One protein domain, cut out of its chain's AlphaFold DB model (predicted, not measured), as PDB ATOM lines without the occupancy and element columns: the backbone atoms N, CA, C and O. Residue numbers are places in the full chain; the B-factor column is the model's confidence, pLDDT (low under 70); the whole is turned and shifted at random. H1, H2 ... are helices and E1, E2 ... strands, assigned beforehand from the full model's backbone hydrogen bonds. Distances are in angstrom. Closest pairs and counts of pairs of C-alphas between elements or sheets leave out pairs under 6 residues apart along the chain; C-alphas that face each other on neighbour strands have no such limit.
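This is residues 633 to 701 of the 1154 residues of the protein "uncharacterized protein LOC112046458 isoform X1" of Bicyclus anynana (UniProt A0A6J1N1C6). A two-stranded hairpin, E1 and E2, lies across one end of a helical hairpin, H1 and H2, near residues 642 to 646 of H1 and 651 to 655 of H2, while a third helix, H3, packs on H2 at a steep tilt with its residues 665 to 669 and comes near the strands only at the start of E1. The 69 printed residues include H1, H2, H3, E1 and E2 in chain order; the class is mixed, the sheet antiparallel. The whole is compact, with a radius of gyration of the C-alphas of 12.1 A and spans of 36 by 26 by 17 A.

E1, residues 680 to 685, and E2, residues 691 to 696, form an antiparallel hairpin; N 682 and O 694 are within hydrogen-bond range at 2.9 A. H2, residues 651 to 658, comes closest to E2 at the C-alphas of Cys 652 and Val 696, 6.1 A. H1, residues 633 to 646, touches H2 in a helical hairpin, a shallow tilt of 27 degrees, opposite ways; the closest C-alphas, Val 645 and Pro 651, are 6.0 A apart. H3, residues 663 to 674, touches H2 with residues 665 to 669 alone, closest at C-alphas 658 and 665, 5.7 A. Every O i to N i+4 pair is within hydrogen-bond range in H1 and H2, and 7 of 8 in H3.

H1 begins at C-alpha 633 (-39.894, 43.363, 32.955) and spans 19.9 A, H2 10.2 A, H3 16.4 A, E1 16.4 A; E2 spans 15.8 A to C-alpha 696 (-47.871, 23.452, 22.194).

The printed part has no cut. The links between elements are tight. The farthest C-alphas, Asp 688 and Arg 701, are 38.5 A apart. pLDDT is under 70 at residues 687 to 689 and 700 to 701.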
ATOM      1  N   GLY A 633     -38.792  43.425  33.921       81.12
ATOM      2  CA  GLY A 633     -39.894  43.363  32.955       81.12
ATOM      3  C   GLY A 633     -40.075  41.993  32.286       81.12
ATOM      4  O   GLY A 633     -41.206  41.600  32.027       81.12
ATOM      5  N   GLU A 634     -39.000  41.227  32.066       84.06
ATOM      6  CA  GLU A 634     -39.093  39.854  31.533       84.06
ATOM      7  C   GLU A 634     -39.723  38.910  32.573       84.06
ATOM      8  O   GLU A 634     -40.535  38.056  32.218       84.06
ATOM      9  N   PHE A 635     -39.406  39.098  33.863       83.19
ATOM     10  CA  PHE A 635     -40.022  38.350  34.965       83.19
ATOM     11  C   PHE A 635     -41.497  38.707  35.188       83.19
ATOM     12  O   PHE A 635     -42.308  37.795  35.333       83.19
ATOM     13  N   GLU A 636     -41.864  39.994  35.232       85.81
ATOM     14  CA  GLU A 636     -43.280  40.370  35.368       85.81
ATOM     15  C   GLU A 636     -44.078  39.944  34.125       85.81
ATOM     16  O   GLU A 636     -45.175  39.421  34.263       85.81
ATOM     17  N   GLY A 637     -43.496  40.041  32.922       87.06
ATOM     18  CA  GLY A 637     -44.103  39.531  31.689       87.06
ATOM     19  C   GLY A 637     -44.332  38.014  31.683       87.06
ATOM     20  O   GLY A 637     -45.352  37.552  31.171       87.06
ATOM     21  N   LEU A 638     -43.420  37.233  32.278       89.06
ATOM     22  CA  LEU A 638     -43.604  35.792  32.492       89.06
ATOM     23  C   LEU A 638     -44.715  35.510  33.514       89.06
ATOM     24  O   LEU A 638     -45.593  34.692  33.249       89.06
ATOM     25  N   LYS A 639     -44.709  36.220  34.648       89.06
ATOM     26  CA  LYS A 639     -45.738  36.116  35.692       89.06
ATOM     27  C   LYS A 639     -47.131  36.422  35.138       89.06
ATOM     28  O   LYS A 639     -48.043  35.623  35.318       89.06
ATOM     29  N   ASP A 640     -47.285  37.539  34.435       89.06
ATOM     30  CA  ASP A 640     -48.558  37.976  33.860       89.06
ATOM     31  C   ASP A 640     -49.058  37.019  32.763       89.06
ATOM     32  O   ASP A 640     -50.263  36.805  32.639       89.06
ATOM     33  N   TYR A 641     -48.156  36.401  31.989       91.12
ATOM     34  CA  TYR A 641     -48.517  35.332  31.053       91.12
ATOM     35  C   TYR A 641     -49.056  34.093  31.785       91.12
ATOM     36  O   TYR A 641     -50.121  33.588  31.427       91.12
ATOM     37  N   CYS A 642     -48.357  33.618  32.819       89.00
ATOM     38  CA  CYS A 642     -48.770  32.436  33.575       89.00
ATOM     39  C   CYS A 642     -50.094  32.650  34.321       89.00
ATOM     40  O   CYS A 642     -50.966  31.786  34.246       89.00
ATOM     41  N   LEU A 643     -50.288  33.811  34.958       88.69
ATOM     42  CA  LEU A 643     -51.555  34.170  35.603       88.69
ATOM     43  C   LEU A 643     -52.719  34.145  34.602       88.69
ATOM     44  O   LEU A 643     -53.702  33.452  34.843       88.69
ATOM     45  N   ARG A 644     -52.570  34.773  33.428       88.00
ATOM     46  CA  ARG A 644     -53.621  34.766  32.394       88.00
ATOM     47  C   ARG A 644     -53.929  33.374  31.849       88.00
ATOM     48  O   ARG A 644     -55.078  33.095  31.526       88.00
ATOM     49  N   VAL A 645     -52.937  32.486  31.751       88.19
ATOM     50  CA  VAL A 645     -53.176  31.076  31.386       88.19
ATOM     51  C   VAL A 645     -54.000  30.362  32.462       88.19
ATOM     52  O   VAL A 645     -54.926  29.628  32.122       88.19
ATOM     53  N   HIS A 646     -53.739  30.616  33.747       85.62
ATOM     54  CA  HIS A 646     -54.572  30.100  34.839       85.62
ATOM     55  C   HIS A 646     -55.983  30.724  34.874       85.62
ATOM     56  O   HIS A 646     -56.927  30.045  35.269       85.62
ATOM     57  N   GLU A 647     -56.149  31.960  34.394       87.88
ATOM     58  CA  GLU A 647     -57.447  32.623  34.164       87.88
ATOM     59  C   GLU A 647     -58.185  32.115  32.900       87.88
ATOM     60  O   GLU A 647     -59.331  32.497  32.666       87.88
ATOM     61  N   GLY A 648     -57.565  31.244  32.090       84.81
ATOM     62  CA  GLY A 648     -58.187  30.590  30.928       84.81
ATOM     63  C   GLY A 648     -57.703  31.047  29.544       84.81
ATOM     64  O   GLY A 648     -58.275  30.625  28.539       84.81
ATOM     65  N   LEU A 649     -56.660  31.879  29.449       86.69
ATOM     66  CA  LEU A 649     -56.042  32.253  28.169       86.69
ATOM     67  C   LEU A 649     -55.417  31.034  27.470       86.69
ATOM     68  O   LEU A 649     -54.649  30.288  28.077       86.69
ATOM     69  N   GLU A 650     -55.655  30.884  26.162       87.06
ATOM     70  CA  GLU A 650     -55.026  29.819  25.375       87.06
ATOM     71  C   GLU A 650     -53.484  29.976  25.356       87.06
ATOM     72  O   GLU A 650     -52.977  30.987  24.848       87.06
ATOM     73  N   PRO A 651     -52.704  28.989  25.853       86.19
ATOM     74  CA  PRO A 651     -51.261  29.153  26.048       86.19
ATOM     75  C   PRO A 651     -50.481  29.471  24.771       86.19
ATOM     76  O   PRO A 651     -49.540  30.266  24.825       86.19
ATOM     77  N   CYS A 652     -50.869  28.886  23.632       84.06
ATOM     78  CA  CYS A 652     -50.219  29.088  22.334       84.06
ATOM     79  C   CYS A 652     -50.398  30.525  21.821       84.06
ATOM     80  O   CYS A 652     -49.425  31.175  21.436       84.06
ATOM     81  N   VAL A 653     -51.629  31.047  21.868       85.12
ATOM     82  CA  VAL A 653     -51.952  32.421  21.451       85.12
ATOM     83  C   VAL A 653     -51.288  33.438  22.383       85.12
ATOM     84  O   VAL A 653     -50.672  34.396  21.912       85.12
ATOM     85  N   GLY A 654     -51.331  33.198  23.698       85.50
ATOM     86  CA  GLY A 654     -50.650  34.041  24.681       85.50
ATOM     87  C   GLY A 654     -49.127  34.078  24.494       85.50
ATOM     88  O   GLY A 654     -48.532  35.153  24.567       85.50
ATOM     89  N   LEU A 655     -48.497  32.937  24.179       86.69
ATOM     90  CA  LEU A 655     -47.055  32.858  23.918       86.69
ATOM     91  C   LEU A 655     -46.664  33.658  22.664       86.69
ATOM     92  O   LEU A 655     -45.642  34.343  22.667       86.69
ATOM     93  N   LEU A 656     -47.494  33.623  21.615       85.25
ATOM     94  CA  LEU A 656     -47.273  34.386  20.382       85.25
ATOM     95  C   LEU A 656     -47.450  35.906  20.562       85.25
ATOM     96  O   LEU A 656     -46.773  36.663  19.865       85.25
ATOM     97  N   ASP A 657     -48.299  36.390  21.483       84.44
ATOM     98  CA  ASP A 657     -48.301  37.823  21.839       84.44
ATOM     99  C   ASP A 657     -47.108  38.196  22.724       84.44
ATOM    100  O   ASP A 657     -46.442  39.201  22.467       84.44
ATOM    101  N   ALA A 658     -46.782  37.358  23.715       86.25
ATOM    102  CA  ALA A 658     -45.626  37.558  24.582       86.25
ATOM    103  C   ALA A 658     -44.317  37.643  23.774       86.25
ATOM    104  O   ALA A 658     -43.506  38.531  24.025       86.25
ATOM    105  N   ALA A 659     -44.146  36.812  22.739       81.38
ATOM    106  CA  ALA A 659     -42.972  36.800  21.861       81.38
ATOM    107  C   ALA A 659     -42.739  38.105  21.067       81.38
ATOM    108  O   ALA A 659     -41.641  38.315  20.549       81.38
ATOM    109  N   LYS A 660     -43.730  39.008  20.992       79.44
ATOM    110  CA  LYS A 660     -43.579  40.349  20.394       79.44
ATOM    111  C   LYS A 660     -42.859  41.337  21.322       79.44
ATOM    112  O   LYS A 660     -42.365  42.354  20.844       79.44
ATOM    113  N   LYS A 661     -42.854  41.069  22.634       80.00
ATOM    114  CA  LYS A 661     -42.404  41.986  23.703       80.00
ATOM    115  C   LYS A 661     -41.257  41.404  24.538       80.00
ATOM    116  O   LYS A 661     -40.346  42.132  24.909       80.00
ATOM    117  N   PHE A 662     -41.307  40.102  24.816       83.19
ATOM    118  CA  PHE A 662     -40.450  39.402  25.771       83.19
ATOM    119  C   PHE A 662     -39.542  38.394  25.071       83.19
ATOM    120  O   PHE A 662     -39.971  37.619  24.208       83.19
ATOM    121  N   THR A 663     -38.263  38.382  25.440       81.62
ATOM    122  CA  THR A 663     -37.265  37.602  24.700       81.62
ATOM    123  C   THR A 663     -37.202  36.140  25.134       81.62
ATOM    124  O   THR A 663     -36.755  35.311  24.341       81.62
ATOM    125  N   TRP A 664     -37.688  35.793  26.334       85.88
ATOM    126  CA  TRP A 664     -37.892  34.390  26.725       85.88
ATOM    127  C   TRP A 664     -38.993  33.739  25.876       85.88
ATOM    128  O   TRP A 664     -38.817  32.629  25.378       85.88
ATOM    129  N   ALA A 665     -40.092  34.461  25.639       85.19
ATOM    130  CA  ALA A 665     -41.225  33.973  24.861       85.19
ATOM    131  C   ALA A 665     -40.828  33.771  23.396       85.19
ATOM    132  O   ALA A 665     -41.113  32.725  22.814       85.19
ATOM    133  N   LYS A 666     -40.074  34.725  22.828       81.81
ATOM    134  CA  LYS A 666     -39.485  34.552  21.499       81.81
ATOM    135  C   LYS A 666     -38.565  33.328  21.430       81.81
ATOM    136  O   LYS A 666     -38.706  32.538  20.509       81.81
ATOM    137  N   ALA A 667     -37.661  33.137  22.391       80.56
ATOM    138  CA  ALA A 667     -36.734  32.004  22.370       80.56
ATOM    139  C   ALA A 667     -37.443  30.636  22.451       80.56
ATOM    140  O   ALA A 667     -36.993  29.688  21.805       80.56
ATOM    141  N   LEU A 668     -38.565  30.539  23.179       84.06
ATOM    142  CA  LEU A 668     -39.430  29.353  23.161       84.06
ATOM    143  C   LEU A 668     -40.086  29.134  21.791       84.06
ATOM    144  O   LEU A 668     -40.045  28.017  21.279       84.06
ATOM    145  N   VAL A 669     -40.657  30.176  21.176       83.50
ATOM    146  CA  VAL A 669     -41.257  30.078  19.831       83.50
ATOM    147  C   VAL A 669     -40.200  29.687  18.793       83.50
ATOM    148  O   VAL A 669     -40.421  28.750  18.034       83.50
ATOM    149  N   ASP A 670     -39.027  30.324  18.817       78.88
ATOM    150  CA  ASP A 670     -37.898  30.015  17.935       78.88
ATOM    151  C   ASP A 670     -37.375  28.575  18.149       78.88
ATOM    152  O   ASP A 670     -36.795  27.993  17.234       78.88
ATOM    153  N   LEU A 671     -37.528  27.971  19.338       81.62
ATOM    154  CA  LEU A 671     -37.204  26.554  19.586       81.62
ATOM    155  C   LEU A 671     -38.290  25.627  19.027       81.62
ATOM    156  O   LEU A 671     -37.972  24.712  18.271       81.62
ATOM    157  N   VAL A 672     -39.564  25.874  19.336       83.62
ATOM    158  CA  VAL A 672     -40.672  25.028  18.859       83.62
ATOM    159  C   VAL A 672     -40.842  25.121  17.329       83.62
ATOM    160  O   VAL A 672     -41.235  24.134  16.713       83.62
ATOM    161  N   ASP A 673     -40.480  26.242  16.682       79.25
ATOM    162  CA  ASP A 673     -40.451  26.356  15.208       79.25
ATOM    163  C   ASP A 673     -39.337  25.500  14.575       79.25
ATOM    164  O   ASP A 673     -39.540  24.952  13.491       79.25
ATOM    165  N   ARG A 674     -38.191  25.332  15.258       78.81
ATOM    166  CA  ARG A 674     -37.074  24.476  14.803       78.81
ATOM    167  C   ARG A 674     -37.375  22.983  14.930       78.81
ATOM    168  O   ARG A 674     -37.026  22.225  14.034       78.81
ATOM    169  N   TYR A 675     -38.046  22.566  16.002       76.88
ATOM    170  CA  TYR A 675     -38.311  21.152  16.306       76.88
ATOM    171  C   TYR A 675     -39.790  20.754  16.110       76.88
ATOM    172  O   TYR A 675     -40.304  19.906  16.835       76.88
ATOM    173  N   ARG A 676     -40.493  21.344  15.127       75.06
ATOM    174  CA  ARG A 676     -41.943  21.143  14.860       75.06
ATOM    175  C   ARG A 676     -42.418  19.683  14.746       75.06
ATOM    176  O   ARG A 676     -43.618  19.439  14.840       75.06
ATOM    177  N   HIS A 677     -41.512  18.743  14.490       74.31
ATOM    178  CA  HIS A 677     -41.787  17.310  14.374       74.31
ATOM    179  C   HIS A 677     -41.847  16.577  15.736       74.31
ATOM    180  O   HIS A 677     -42.322  15.444  15.786       74.31
ATOM    181  N   PHE A 678     -41.442  17.213  16.844       77.19
ATOM    182  CA  PHE A 678     -41.643  16.706  18.208       77.19
ATOM    183  C   PHE A 678     -42.825  17.396  18.903       77.19
ATOM    184  O   PHE A 678     -43.023  18.605  18.784       77.19
ATOM    185  N   GLU A 679     -43.605  16.638  19.678       80.44
ATOM    186  CA  GLU A 679     -44.634  17.224  20.540       80.44
ATOM    187  C   GLU A 679     -44.011  17.844  21.801       80.44
ATOM    188  O   GLU A 679     -43.270  17.191  22.540       80.44
ATOM    189  N   PHE A 680     -44.371  19.096  22.085       84.75
ATOM    190  CA  PHE A 680     -43.977  19.822  23.292       84.75
ATOM    191  C   PHE A 680     -45.188  20.149  24.166       84.75
ATOM    192  O   PHE A 680     -46.313  20.280  23.678       84.75
ATOM    193  N   ARG A 681     -44.954  20.324  25.467       85.25
ATOM    194  CA  ARG A 681     -45.943  20.779  26.449       85.25
ATOM    195  C   ARG A 681     -45.383  21.937  27.263       85.25
ATOM    196  O   ARG A 681     -44.230  21.891  27.678       85.25
ATOM    197  N   LEU A 682     -46.200  22.955  27.517       86.38
ATOM    198  CA  LEU A 682     -45.918  23.958  28.544       86.38
ATOM    199  C   LEU A 682     -46.491  23.478  29.873       86.38
ATOM    200  O   LEU A 682     -47.662  23.104  29.936       86.38
ATOM    201  N   VAL A 683     -45.669  23.496  30.918       83.06
ATOM    202  CA  VAL A 683     -46.000  23.007  32.260       83.06
ATOM    203  C   VAL A 683     -45.997  24.171  33.254       83.06
ATOM    204  O   VAL A 683     -45.039  24.944  33.310       83.06
ATOM    205  N   PHE A 684     -47.076  24.286  34.029       84.00
ATOM    206  CA  PHE A 684     -47.379  25.385  34.951       84.00
ATOM    207  C   PHE A 684     -47.634  24.817  36.366       84.00
ATOM    208  O   PHE A 684     -48.635  24.119  36.556       84.00
ATOM    209  N   PRO A 685     -46.753  25.048  37.359       79.38
ATOM    210  CA  PRO A 685     -46.904  24.498  38.708       79.38
ATOM    211  C   PRO A 685     -47.863  25.320  39.583       79.38
ATOM    212  O   PRO A 685     -47.748  26.542  39.684       79.38
ATOM    213  N   THR A 686     -48.775  24.625  40.265       74.50
ATOM    214  CA  THR A 686     -49.952  25.180  40.958       74.50
ATOM    215  C   THR A 686     -49.869  25.089  42.485       74.50
ATOM    216  O   THR A 686     -50.885  24.940  43.151       74.50
ATOM    217  N   GLY A 687     -48.667  25.121  43.060       67.38
ATOM    218  CA  GLY A 687     -48.468  25.261  44.510       67.38
ATOM    219  C   GLY A 687     -48.539  23.953  45.290       67.38
ATOM    220  O   GLY A 687     -47.560  23.613  45.939       67.38
ATOM    221  N   ASP A 688     -49.618  23.180  45.144       65.94
ATOM    222  CA  ASP A 688     -49.921  21.955  45.919       65.94
ATOM    223  C   ASP A 688     -49.019  20.736  45.596       65.94
ATOM    224  O   ASP A 688     -49.444  19.571  45.639       65.94
ATOM    225  N   GLY A 689     -47.783  20.984  45.151       63.88
ATOM    226  CA  GLY A 689     -46.913  19.988  44.534       63.88
ATOM    227  C   GLY A 689     -47.506  19.385  43.250       63.88
ATOM    228  O   GLY A 689     -47.221  18.238  42.907       63.88
ATOM    229  N   LEU A 690     -48.387  20.128  42.573       71.44
ATOM    230  CA  LEU A 690     -49.046  19.754  41.323       71.44
ATOM    231  C   LEU A 690     -48.668  20.716  40.191       71.44
ATOM    232  O   LEU A 690     -48.273  21.857  40.423       71.44
ATOM    233  N   ALA A 691     -48.812  20.249  38.950       75.00
ATOM    234  CA  ALA A 691     -48.619  21.061  37.758       75.00
ATOM    235  C   ALA A 691     -49.622  20.686  36.661       75.00
ATOM    236  O   ALA A 691     -49.938  19.507  36.470       75.00
ATOM    237  N   VAL A 692     -50.093  21.699  35.935       81.44
ATOM    238  CA  VAL A 692     -50.973  21.584  34.765       81.44
ATOM    239  C   VAL A 692     -50.116  21.666  33.503       81.44
ATOM    240  O   VAL A 692     -49.178  22.462  33.452       81.44
ATOM    241  N   SER A 693     -50.410  20.851  32.488       82.75
ATOM    242  CA  SER A 693     -49.654  20.835  31.231       82.75
ATOM    243  C   SER A 693     -50.551  20.967  30.001       82.75
ATOM    244  O   SER A 693     -51.568  20.288  29.881       82.75
ATOM    245  N   TYR A 694     -50.145  21.832  29.070       84.81
ATOM    246  CA  TYR A 694     -50.862  22.109  27.824       84.81
ATOM    247  C   TYR A 694     -49.970  21.791  26.615       84.81
ATOM    248  O   TYR A 694     -48.802  22.187  26.623       84.81
ATOM    249  N   PRO A 695     -50.467  21.102  25.571       84.88
ATOM    250  CA  PRO A 695     -49.692  20.843  24.360       84.88
ATOM    251  C   PRO A 695     -49.449  22.136  23.569       84.88
ATOM    252  O   PRO A 695     -50.360  22.943  23.396       84.88
ATOM    253  N   VAL A 696     -48.233  22.312  23.049       83.75
ATOM    254  CA  VAL A 696     -47.871  23.452  22.194       83.75
ATOM    255  C   VAL A 696     -47.916  23.024  20.735       83.75
ATOM    256  O   VAL A 696     -47.176  22.128  20.332       83.75
ATOM    257  N   LYS A 697     -48.748  23.687  19.926       79.12
ATOM    258  CA  LYS A 697     -48.781  23.509  18.467       79.12
ATOM    259  C   LYS A 697     -48.804  24.883  17.799       79.12
ATOM    260  O   LYS A 697     -49.778  25.617  17.912       79.12
ATOM    261  N   LEU A 698     -47.697  25.250  17.148       76.81
ATOM    262  CA  LEU A 698     -47.585  26.520  16.423       76.81
ATOM    263  C   LEU A 698     -48.381  26.462  15.103       76.81
ATOM    264  O   LEU A 698     -48.280  25.446  14.405       76.81
ATOM    265  N   PRO A 699     -49.081  27.544  14.697       70.00
ATOM    266  CA  PRO A 699     -49.750  27.643  13.395       70.00
ATOM    267  C   PRO A 699     -48.830  27.310  12.213       70.00
ATOM    268  O   PRO A 699     -47.594  27.373  12.321       70.00
ATOM    269  N   SER A 700     -49.402  26.947  11.061       59.62
ATOM    270  CA  SER A 700     -48.587  26.547   9.915       59.62
ATOM    271  C   SER A 700     -47.805  27.738   9.349       59.62
ATOM    272  O   SER A 700     -48.278  28.878   9.314       59.62
ATOM    273  N   ARG A 701     -46.604  27.477   8.813       51.69
ATOM    274  CA  ARG A 701     -45.747  28.506   8.181       51.69
ATOM    275  C   ARG A 701     -46.405  29.185   6.958       51.69
ATOM    276  O   ARG A 701     -45.846  30.138   6.424       51.69
TER     277      ARG A 701